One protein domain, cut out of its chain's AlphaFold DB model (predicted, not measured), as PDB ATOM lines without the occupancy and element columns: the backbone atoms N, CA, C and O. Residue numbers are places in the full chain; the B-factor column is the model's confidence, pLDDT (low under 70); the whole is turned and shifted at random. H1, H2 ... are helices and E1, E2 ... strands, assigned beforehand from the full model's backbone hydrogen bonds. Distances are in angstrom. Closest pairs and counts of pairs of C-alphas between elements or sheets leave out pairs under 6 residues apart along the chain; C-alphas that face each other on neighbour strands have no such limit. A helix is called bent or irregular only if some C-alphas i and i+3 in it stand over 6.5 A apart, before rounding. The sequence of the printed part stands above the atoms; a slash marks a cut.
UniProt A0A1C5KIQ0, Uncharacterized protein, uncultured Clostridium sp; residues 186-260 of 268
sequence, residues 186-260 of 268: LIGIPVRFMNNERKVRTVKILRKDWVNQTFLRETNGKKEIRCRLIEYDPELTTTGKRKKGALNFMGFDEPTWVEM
ATOM      1  N   LEU A 186      -8.478  25.095  -6.356       79.06
ATOM      2  CA  LEU A 186      -9.535  26.088  -6.263       79.06
ATOM      3  C   LEU A 186     -10.891  25.410  -6.098       79.06
ATOM      4  O   LEU A 186     -11.340  24.684  -6.982       79.06
ATOM      5  N   ILE A 187     -11.590  25.739  -5.017       78.50
ATOM      6  CA  ILE A 187     -12.965  25.297  -4.795       78.50
ATOM      7  C   ILE A 187     -13.942  26.462  -4.929       78.50
ATOM      8  O   ILE A 187     -13.658  27.595  -4.535       78.50
ATOM      9  N   GLY A 188     -15.105  26.182  -5.519       81.31
ATOM     10  CA  GLY A 188     -16.180  27.153  -5.687       81.31
ATOM     11  C   GLY A 188     -17.061  27.249  -4.452       81.31
ATOM     12  O   GLY A 188     -17.708  26.277  -4.072       81.31
ATOM     13  N   ILE A 189     -17.128  28.441  -3.870       80.88
ATOM     14  CA  ILE A 189     -17.970  28.747  -2.721       80.88
ATOM     15  C   ILE A 189     -19.141  29.628  -3.171       80.88
ATOM     16  O   ILE A 189     -18.910  30.763  -3.601       80.88
ATOM     17  N   PRO A 190     -20.393  29.151  -3.074       82.00
ATOM     18  CA  PRO A 190     -21.565  29.953  -3.387       82.00
ATOM     19  C   PRO A 190     -21.781  31.019  -2.307       82.00
ATOM     20  O   PRO A 190     -21.914  30.712  -1.121       82.00
ATOM     21  N   VAL A 191     -21.837  32.277  -2.734       84.00
ATOM     22  CA  VAL A 191     -21.975  33.463  -1.876       84.00
ATOM     23  C   VAL A 191     -22.793  34.526  -2.600       84.00
ATOM     24  O   VAL A 191     -22.872  34.513  -3.827       84.00
ATOM     25  N   ARG A 192     -23.407  35.440  -1.844       87.50
ATOM     26  CA  ARG A 192     -24.217  36.543  -2.375       87.50
ATOM     27  C   ARG A 192     -23.821  37.850  -1.700       87.50
ATOM     28  O   ARG A 192     -24.055  38.020  -0.510       87.50
ATOM     29  N   PHE A 193     -23.197  38.739  -2.463       90.62
ATOM     30  CA  PHE A 193     -22.806  40.086  -2.045       90.62
ATOM     31  C   PHE A 193     -22.575  40.959  -3.288       90.62
ATOM     32  O   PHE A 193     -22.541  40.449  -4.410       90.62
ATOM     33  N   MET A 194     -22.436  42.265  -3.097       92.56
ATOM     34  CA  MET A 194     -22.105  43.231  -4.137       92.56
ATOM     35  C   MET A 194     -20.591  43.440  -4.205       92.56
ATOM     36  O   MET A 194     -19.936  43.677  -3.194       92.56
ATOM     37  N   ASN A 195     -20.033  43.394  -5.409       90.81
ATOM     38  CA  ASN A 195     -18.652  43.777  -5.677       90.81
ATOM     39  C   ASN A 195     -18.602  44.514  -7.014       90.81
ATOM     40  O   ASN A 195     -19.107  43.995  -8.008       90.81
ATOM     41  N   ASN A 196     -18.023  45.719  -7.030       85.94
ATOM     42  CA  ASN A 196     -17.975  46.583  -8.215       85.94
ATOM     43  C   ASN A 196     -19.346  46.715  -8.900       85.94
ATOM     44  O   ASN A 196     -19.474  46.436 -10.088       85.94
ATOM     45  N   GLU A 197     -20.382  47.044  -8.119       87.44
ATOM     46  CA  GLU A 197     -21.776  47.218  -8.581       87.44
ATOM     47  C   GLU A 197     -22.434  45.957  -9.173       87.44
ATOM     48  O   GLU A 197     -23.565  45.997  -9.654       87.44
ATOM     49  N   ARG A 198     -21.777  44.796  -9.088       88.19
ATOM     50  CA  ARG A 198     -22.281  43.527  -9.616       88.19
ATOM     51  C   ARG A 198     -22.577  42.542  -8.497       88.19
ATOM     52  O   ARG A 198     -21.819  42.411  -7.536       88.19
ATOM     53  N   LYS A 199     -23.672  41.796  -8.659       91.00
ATOM     54  CA  LYS A 199     -24.031  40.690  -7.767       91.00
ATOM     55  C   LYS A 199     -23.050  39.541  -7.975       91.00
ATOM     56  O   LYS A 199     -22.938  38.996  -9.073       91.00
ATOM     57  N   VAL A 200     -22.343  39.169  -6.920       89.94
ATOM     58  CA  VAL A 200     -21.502  37.972  -6.876       89.94
ATOM     59  C   VAL A 200     -22.391  36.751  -6.653       89.94
ATOM     60  O   VAL A 200     -23.343  36.799  -5.871       89.94
ATOM     61  N   ARG A 201     -22.087  35.649  -7.346       85.94
ATOM     62  CA  ARG A 201     -22.771  34.355  -7.169       85.94
ATOM     63  C   ARG A 201     -21.883  33.287  -6.546       85.94
ATOM     64  O   ARG A 201     -22.372  32.338  -5.932       85.94
ATOM     65  N   THR A 202     -20.578  33.363  -6.779       86.50
ATOM     66  CA  THR A 202     -19.608  32.351  -6.356       86.50
ATOM     67  C   THR A 202     -18.233  32.994  -6.281       86.50
ATOM     68  O   THR A 202     -17.917  33.863  -7.086       86.50
ATOM     69  N   VAL A 203     -17.397  32.554  -5.350       88.12
ATOM     70  CA  VAL A 203     -15.961  32.861  -5.347       88.12
ATOM     71  C   VAL A 203     -15.156  31.570  -5.427       88.12
ATOM     72  O   VAL A 203     -15.629  30.518  -5.002       88.12
ATOM     73  N   LYS A 204     -13.940  31.631  -5.969       86.94
ATOM     74  CA  LYS A 204     -12.967  30.538  -5.911       86.94
ATOM     75  C   LYS A 204     -11.934  30.845  -4.841       86.94
ATOM     76  O   LYS A 204     -11.289  31.896  -4.892       86.94
ATOM     77  N   ILE A 205     -11.760  29.923  -3.908       87.00
ATOM     78  CA  ILE A 205     -10.765  30.006  -2.830       87.00
ATOM     79  C   ILE A 205      -9.884  28.762  -2.855       87.00
ATOM     80  O   ILE A 205     -10.273  27.753  -3.443       87.00
ATOM     81  N   LEU A 206      -8.718  28.813  -2.214       85.38
ATOM     82  CA  LEU A 206      -7.896  27.616  -2.050       85.38
ATOM     83  C   LEU A 206      -8.581  26.658  -1.070       85.38
ATOM     84  O   LEU A 206      -9.108  27.091  -0.038       85.38
ATOM     85  N   ARG A 207      -8.542  25.352  -1.350       84.31
ATOM     86  CA  ARG A 207      -9.141  24.334  -0.475       84.31
ATOM     87  C   ARG A 207      -8.591  24.407   0.953       84.31
ATOM     88  O   ARG A 207      -9.360  24.279   1.901       84.31
ATOM     89  N   LYS A 208      -7.297  24.687   1.135       86.31
ATOM     90  CA  LYS A 208      -6.693  24.875   2.467       86.31
ATOM     91  C   LYS A 208      -7.325  26.015   3.257       86.31
ATOM     92  O   LYS A 208      -7.467  25.902   4.473       86.31
ATOM     93  N   ASP A 209      -7.716  27.097   2.584       88.56
ATOM     94  CA  ASP A 209      -8.335  28.231   3.258       88.56
ATOM     95  C   ASP A 209      -9.729  27.821   3.737       88.56
ATOM     96  O   ASP A 209     -10.073  28.089   4.887       88.56
ATOM     97  N   TRP A 210     -10.481  27.087   2.904       85.62
ATOM     98  CA  TRP A 210     -11.763  26.473   3.268       85.62
ATOM     99  C   TRP A 210     -11.654  25.529   4.457       85.62
ATOM    100  O   TRP A 210     -12.338  25.731   5.453       85.62
ATOM    101  N   VAL A 211     -10.779  24.526   4.383       83.81
ATOM    102  CA  VAL A 211     -10.588  23.527   5.444       83.81
ATOM    103  C   VAL A 211     -10.293  24.199   6.783       83.81
ATOM    104  O   VAL A 211     -10.895  23.852   7.800       83.81
ATOM    105  N   ASN A 212      -9.406  25.196   6.769       87.06
ATOM    106  CA  ASN A 212      -9.004  25.926   7.967       87.06
ATOM    107  C   ASN A 212      -9.969  27.059   8.348       87.06
ATOM    108  O   ASN A 212      -9.778  27.680   9.388       87.06
ATOM    109  N   GLN A 213     -10.990  27.333   7.530       85.31
ATOM    110  CA  GLN A 213     -11.941  28.434   7.707       85.31
ATOM    111  C   GLN A 213     -11.260  29.810   7.831       85.31
ATOM    112  O   GLN A 213     -11.686  30.667   8.597       85.31
ATOM    113  N   THR A 214     -10.188  30.027   7.062       90.75
ATOM    114  CA  THR A 214      -9.361  31.254   7.097       90.75
ATOM    115  C   THR A 214      -9.640  32.214   5.940       90.75
ATOM    116  O   THR A 214      -8.995  33.253   5.819       90.75
ATOM    117  N   PHE A 215     -10.604  31.884   5.081       91.00
ATOM    118  CA  PHE A 215     -10.992  32.701   3.931       91.00
ATOM    119  C   PHE A 215     -12.024  33.783   4.274       91.00
ATOM    120  O   PHE A 215     -12.367  34.561   3.396       91.00
ATOM    121  N   LEU A 216     -12.532  33.850   5.507       91.81
ATOM    122  CA  LEU A 216     -13.436  34.907   5.968       91.81
ATOM    123  C   LEU A 216     -12.815  35.646   7.141       91.81
ATOM    124  O   LEU A 216     -12.178  35.036   7.998       91.81
ATOM    125  N   ARG A 217     -13.046  36.955   7.201       92.62
ATOM    126  CA  ARG A 217     -12.724  37.767   8.377       92.62
ATOM    127  C   ARG A 217     -13.684  38.938   8.509       92.62
ATOM    128  O   ARG A 217     -14.377  39.298   7.558       92.62
ATOM    129  N   GLU A 218     -13.676  39.540   9.689       90.50
ATOM    130  CA  GLU A 218     -14.323  40.819   9.942       90.50
ATOM    131  C   GLU A 218     -13.266  41.835  10.376       90.50
ATOM    132  O   GLU A 218     -12.555  41.618  11.358       90.50
ATOM    133  N   THR A 219     -13.152  42.933   9.633       89.38
ATOM    134  CA  THR A 219     -12.189  44.006   9.897       89.38
ATOM    135  C   THR A 219     -12.953  45.319   9.986       89.38
ATOM    136  O   THR A 219     -13.589  45.728   9.018       89.38
ATOM    137  N   ASN A 220     -12.906  46.003  11.134       89.62
ATOM    138  CA  ASN A 220     -13.597  47.286  11.345       89.62
ATOM    139  C   ASN A 220     -15.101  47.248  10.983       89.62
ATOM    140  O   ASN A 220     -15.611  48.164  10.341       89.62
ATOM    141  N   GLY A 221     -15.801  46.165  11.344       85.81
ATOM    142  CA  GLY A 221     -17.228  45.967  11.043       85.81
ATOM    143  C   GLY A 221     -17.538  45.582   9.590       85.81
ATOM    144  O   GLY A 221     -18.704  45.448   9.224       85.81
ATOM    145  N   LYS A 222     -16.515  45.394   8.747       89.25
ATOM    146  CA  LYS A 222     -16.654  44.940   7.360       89.25
ATOM    147  C   LYS A 222     -16.360  43.454   7.261       89.25
ATOM    148  O   LYS A 222     -15.303  43.005   7.701       89.25
ATOM    149  N   LYS A 223     -17.262  42.697   6.635       90.88
ATOM    150  CA  LYS A 223     -17.018  41.292   6.294       90.88
ATOM    151  C   LYS A 223     -16.212  41.219   5.009       90.88
ATOM    152  O   LYS A 223     -16.565  41.858   4.024       90.88
ATOM    153  N   GLU A 224     -15.148  40.433   5.010       93.81
ATOM    154  CA  GLU A 224     -14.274  40.254   3.856       93.81
ATOM    155  C   GLU A 224     -14.074  38.768   3.562       93.81
ATOM    156  O   GLU A 224     -14.018  37.939   4.475       93.81
ATOM    157  N   ILE A 225     -13.909  38.452   2.279       92.75
ATOM    158  CA  ILE A 225     -13.606  37.113   1.785       92.75
ATOM    159  C   ILE A 225     -12.288  37.097   1.014       92.75
ATOM    160  O   ILE A 225     -12.058  37.929   0.140       92.75
ATOM    161  N   ARG A 226     -11.411  36.145   1.326       94.62
ATOM    162  CA  ARG A 226     -10.151  35.929   0.614       94.62
ATOM    163  C   ARG A 226     -10.380  34.983  -0.554       94.62
ATOM    164  O   ARG A 226     -10.773  33.841  -0.342       94.62
ATOM    165  N   CYS A 227     -10.130  35.429  -1.781       90.75
ATOM    166  CA  CYS A 227     -10.388  34.631  -2.978       90.75
ATOM    167  C   CYS A 227      -9.366  34.869  -4.099       90.75
ATOM    168  O   CYS A 227      -8.624  35.847  -4.099       90.75
ATOM    169  N   ARG A 228      -9.313  33.931  -5.050       85.56
ATOM    170  CA  ARG A 228      -8.511  34.004  -6.288       85.56
ATOM    171  C   ARG A 228      -9.359  34.362  -7.503       85.56
ATOM    172  O   ARG A 228      -8.824  34.829  -8.501       85.56
ATOM    173  N   LEU A 229     -10.668  34.126  -7.433       87.31
ATOM    174  CA  LEU A 229     -11.599  34.479  -8.497       87.31
ATOM    175  C   LEU A 229     -12.982  34.787  -7.924       87.31
ATOM    176  O   LEU A 229     -13.434  34.135  -6.985       87.31
ATOM    177  N   ILE A 230     -13.665  35.750  -8.524       89.19
ATOM    178  CA  ILE A 230     -15.067  36.087  -8.292       89.19
ATOM    179  C   ILE A 230     -15.835  35.718  -9.553       89.19
ATOM    180  O   ILE A 230     -15.424  36.087 -10.648       89.19
ATOM    181  N   GLU A 231     -16.955  35.020  -9.412       87.81
ATOM    182  CA  GLU A 231     -17.953  34.855 -10.462       87.81
ATOM    183  C   GLU A 231     -19.170  35.726 -10.139       87.81
ATOM    184  O   GLU A 231     -19.772  35.620  -9.064       87.81
ATOM    185  N   TYR A 232     -19.561  36.555 -11.096       87.81
ATOM    186  CA  TYR A 232     -20.744  37.400 -11.020       87.81
ATOM    187  C   TYR A 232     -21.975  36.673 -11.567       87.81
ATOM    188  O   TYR A 232     -21.877  35.713 -12.344       87.81
ATOM    189  N   ASP A 233     -23.159  37.146 -11.184       86.44
ATOM    190  CA  ASP A 233     -24.377  36.809 -11.907       86.44
ATOM    191  C   ASP A 233     -24.240  37.203 -13.387       86.44
ATOM    192  O   ASP A 233     -23.592  38.203 -13.720       86.44
ATOM    193  N   PRO A 234     -24.811  36.400 -14.299       83.25
ATOM    194  CA  PRO A 234     -24.726  36.694 -15.718       83.25
ATOM    195  C   PRO A 234     -25.482  37.986 -16.039       83.25
ATOM    196  O   PRO A 234     -26.632  38.145 -15.634       83.25
ATOM    197  N   GLU A 235     -24.876  38.864 -16.839       83.38
ATOM    198  CA  GLU A 235     -25.620  39.964 -17.458       83.38
ATOM    199  C   GLU A 235     -26.731  39.405 -18.349       83.38
ATOM    200  O   GLU A 235     -26.493  38.531 -19.195       83.38
ATOM    201  N   LEU A 236     -27.947  39.915 -18.165       84.62
ATOM    202  CA  LEU A 236     -29.111  39.539 -18.956       84.62
ATOM    203  C   LEU A 236     -29.441  40.641 -19.973       84.62
ATOM    204  O   LEU A 236     -29.219  41.824 -19.732       84.62
ATOM    205  N   THR A 237     -29.961  40.252 -21.132       83.50
ATOM    206  CA  THR A 237     -30.580  41.151 -22.107       83.50
ATOM    207  C   THR A 237     -31.888  41.704 -21.545       83.50
ATOM    208  O   THR A 237     -32.448  41.156 -20.597       83.50
ATOM    209  N   THR A 238     -32.450  42.722 -22.198       83.38
ATOM    210  CA  THR A 238     -33.808  43.225 -21.903       83.38
ATOM    211  C   THR A 238     -34.888  42.140 -21.985       83.38
ATOM    212  O   THR A 238     -35.940  42.259 -21.374       83.38
ATOM    213  N   THR A 239     -34.618  41.053 -22.713       82.94
ATOM    214  CA  THR A 239     -35.478  39.868 -22.845       82.94
ATOM    215  C   THR A 239     -35.145  38.742 -21.855       82.94
ATOM    216  O   THR A 239     -35.644  37.629 -22.007       82.94
ATOM    217  N   GLY A 240     -34.272  38.986 -20.871       82.00
ATOM    218  CA  GLY A 240     -33.910  38.027 -19.820       82.00
ATOM    219  C   GLY A 240     -32.919  36.929 -20.235       82.00
ATOM    220  O   GLY A 240     -32.644  36.021 -19.453       82.00
ATOM    221  N   LYS A 241     -32.355  36.974 -21.450       82.94
ATOM    222  CA  LYS A 241     -31.367  35.984 -21.923       82.94
ATOM    223  C   LYS A 241     -29.955  36.392 -21.518       82.94
ATOM    224  O   LYS A 241     -29.646  37.571 -21.481       82.94
ATOM    225  N   ARG A 242     -29.050  35.435 -21.290       80.19
ATOM    226  CA  ARG A 242     -27.640  35.759 -21.001       80.19
ATOM    227  C   ARG A 242     -26.996  36.504 -22.172       80.19
ATOM    228  O   ARG A 242     -27.041  36.035 -23.310       80.19
ATOM    229  N   LYS A 243     -26.356  37.632 -21.881       79.25
ATOM    230  CA  LYS A 243     -25.608  38.429 -22.853       79.25
ATOM    231  C   LYS A 243     -24.326  37.687 -23.249       79.25
ATOM    232  O   LYS A 243     -23.517  37.320 -22.397       79.25
ATOM    233  N   LYS A 244     -24.148  37.426 -24.548       70.56
ATOM    234  CA  LYS A 244     -22.928  36.795 -25.080       70.56
ATOM    235  C   LYS A 244     -21.734  37.747 -24.941       70.56
ATOM    236  O   LYS A 244     -21.889  38.950 -25.119       70.56
ATOM    237  N   GLY A 245     -20.555  37.198 -24.644       64.88
ATOM    238  CA  GLY A 245     -19.298  37.954 -24.553       64.88
ATOM    239  C   GLY A 245     -19.102  38.771 -23.270       64.88
ATOM    240  O   GLY A 245     -18.040  39.356 -23.095       64.88
ATOM    241  N   ALA A 246     -20.079  38.801 -22.358       70.69
ATOM    242  CA  ALA A 246     -19.915  39.473 -21.071       70.69
ATOM    243  C   ALA A 246     -18.928  38.701 -20.177       70.69
ATOM    244  O   ALA A 246     -19.136  37.521 -19.875       70.69
ATOM    245  N   LEU A 247     -17.871  39.381 -19.728       69.75
ATOM    246  CA  LEU A 247     -16.971  38.882 -18.689       69.75
ATOM    247  C   LEU A 247     -17.733  38.844 -17.361       69.75
ATOM    248  O   LEU A 247     -18.030  39.873 -16.756       69.75
ATOM    249  N   ASN A 248     -18.075  37.639 -16.912       81.25
ATOM    250  CA  ASN A 248     -18.807  37.409 -15.663       81.25
ATOM    251  C   ASN A 248     -17.896  36.903 -14.545       81.25
ATOM    252  O   ASN A 248     -18.362  36.233 -13.628       81.25
ATOM    253  N   PHE A 249     -16.604  37.211 -14.618       84.38
ATOM    254  CA  PHE A 249     -15.658  36.876 -13.566       84.38
ATOM    255  C   PHE A 249     -14.563  37.935 -13.423       84.38
ATOM    256  O   PHE A 249     -14.311  38.708 -14.345       84.38
ATOM    257  N   MET A 250     -13.915  37.941 -12.262       83.00
ATOM    258  CA  MET A 250     -12.726  38.730 -11.941       83.00
ATOM    259  C   MET A 250     -11.708  37.804 -11.277       83.00
ATOM    260  O   MET A 250     -12.045  37.143 -10.300       83.00
ATOM    261  N   GLY A 251     -10.495  37.717 -11.822       85.69
ATOM    262  CA  GLY A 251      -9.406  36.903 -11.275       85.69
ATOM    263  C   GLY A 251      -8.354  37.750 -10.560       85.69
ATOM    264  O   GLY A 251      -8.210  38.933 -10.860       85.69
ATOM    265  N   PHE A 252      -7.613  37.123  -9.652       79.62
ATOM    266  CA  PHE A 252      -6.479  37.711  -8.945       79.62
ATOM    267  C   PHE A 252      -5.248  36.813  -9.089       79.62
ATOM    268  O   PHE A 252      -5.356  35.586  -8.977       79.62
ATOM    269  N   ASP A 253      -4.081  37.429  -9.275       77.81
ATOM    270  CA  ASP A 253      -2.804  36.707  -9.361       77.81
ATOM    271  C   ASP A 253      -2.454  36.014  -8.041       77.81
ATOM    272  O   ASP A 253      -1.876  34.932  -8.057       77.81
ATOM    273  N   GLU A 254      -2.876  36.591  -6.909       81.31
ATOM    274  CA  GLU A 254      -2.699  36.062  -5.553       81.31
ATOM    275  C   GLU A 254      -4.001  36.101  -4.729       81.31
ATOM    276  O   GLU A 254      -4.891  36.902  -5.032       81.31
ATOM    277  N   PRO A 255      -4.172  35.247  -3.689       87.00
ATOM    278  CA  PRO A 255      -5.390  35.242  -2.885       87.00
ATOM    279  C   PRO A 255      -5.605  36.597  -2.200       87.00
ATOM    280  O   PRO A 255      -4.857  36.974  -1.292       87.00
ATOM    281  N   THR A 256      -6.664  37.291  -2.610       91.50
ATOM    282  CA  THR A 256      -6.930  38.697  -2.294       91.50
ATOM    283  C   THR A 256      -8.180  38.830  -1.433       91.50
ATOM    284  O   THR A 256      -9.165  38.126  -1.649       91.50
ATOM    285  N   TRP A 257      -8.138  39.722  -0.441       95.19
ATOM    286  CA  TRP A 257      -9.293  40.050   0.397       95.19
ATOM    287  C   TRP A 257     -10.242  40.993  -0.335       95.19
ATOM    288  O   TRP A 257      -9.823  42.013  -0.876       95.19
ATOM    289  N   VAL A 258     -11.522  40.638  -0.336       93.44
ATOM    290  CA  VAL A 258     -12.593  41.362  -1.015       93.44
ATOM    291  C   VAL A 258     -13.694  41.657  -0.009       93.44
ATOM    292  O   VAL A 258     -14.190  40.747   0.654       93.44
ATOM    293  N   GLU A 259     -14.093  42.920   0.096       93.38
ATOM    294  CA  GLU A 259     -15.204  43.338   0.951       93.38
ATOM    295  C   GLU A 259     -16.536  42.763   0.443       93.38
ATOM    296  O   GLU A 259     -16.878  42.865  -0.738       93.38
ATOM    297  N   MET A 260     -17.291  42.149   1.353       91.25
ATOM    298  CA  MET A 260     -18.603  41.566   1.101       91.25
ATOM    299  C   MET A 260     -19.691  42.588   1.420       91.25
ATOM    300  O   MET A 260     -20.264  42.586   2.510       91.25
TER     301      MET A 260
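Overview. This is residues 186 to 260 of the 268 residues of an uncharacterized protein of uncultured Clostridium sp (UniProt A0A1C5KIQ0). Four strongly bent antiparallel strands, joined in the neighbour pairs E1 and E2, E2 and E4, E4 and E5, make a strongly twisted sheet that rolls partly round on itself without closing, with Asn 195 of E1 and Glu 259 of E5 coming near. The short strand E3 pairs with the first part of E4 and, with the small helix H1, makes one end of the length, while the loop of residues 233 to 248 reaches out to the other end. The printed part has 75 residues, with one named helix and five named strands; along the chain E1 and E2 come first, then H1, then E3, E4 and E5; the class is mostly strand, and the sheet is branched, with its neighbour pairs antiparallel. It is only just compact, close to loose, with a radius of gyration of the C-alphas of 13.4 A, and elongated, spanning 42 by 27 by 20 A.

Along the chain. E1, residues 186 to 195, begins with C-alpha 186 at (-9.535, 26.088, -6.263), spans 19.9 A and bends by 92 degrees at residue 192. E2, residues 198 to 206, spans 22.7 A. H1 is residues 207 to 212, 8.6 A long, and E3 is residues 216 to 219, 10.0 A long. E4, residues 222 to 232, spans 20.3 A and bends by 108 degrees at residue 228. E5, residues 249 to 259, spans 15.9 A, bends by 125 degrees at residue 254 and ends with C-alpha 259 at (-15.204, 43.338, 0.951).

Arrangement. E1 and E2 form an antiparallel hairpin, with N 189 and O 203 at 2.8 A. On the other side of E2 lies E4, antiparallel, with N 204 and O 229 at 2.7 A. E3, E4 and E5 are a meander, each strand the antiparallel neighbour of the one before. N 224 and O 217 are 2.9 A apart across E3 and E4, and N 252 and O 228 are 2.8 A apart across E4 and E5. E2 and E3 lie on one side of E4, E5 on the other side. H1 is on the sheet at a height of 8.5 A, over none of its strands, but only just: 2 of its C-alphas fall on E1 and 2 on E4. Every O i to N i+4 pair of H1 is within hydrogen-bond range. E3 is apart from E1 and E2.

Size, cuts and confidence. The two C-alphas farthest apart, those of Asn 212 and Thr 239, are 42.9 A apart. The printed part has no cut. The link from E4 to E5 is long, with 16 residues; the others are tight. Mean pLDDT of the printed part is 85.8, with residues 245 and 247 under 70.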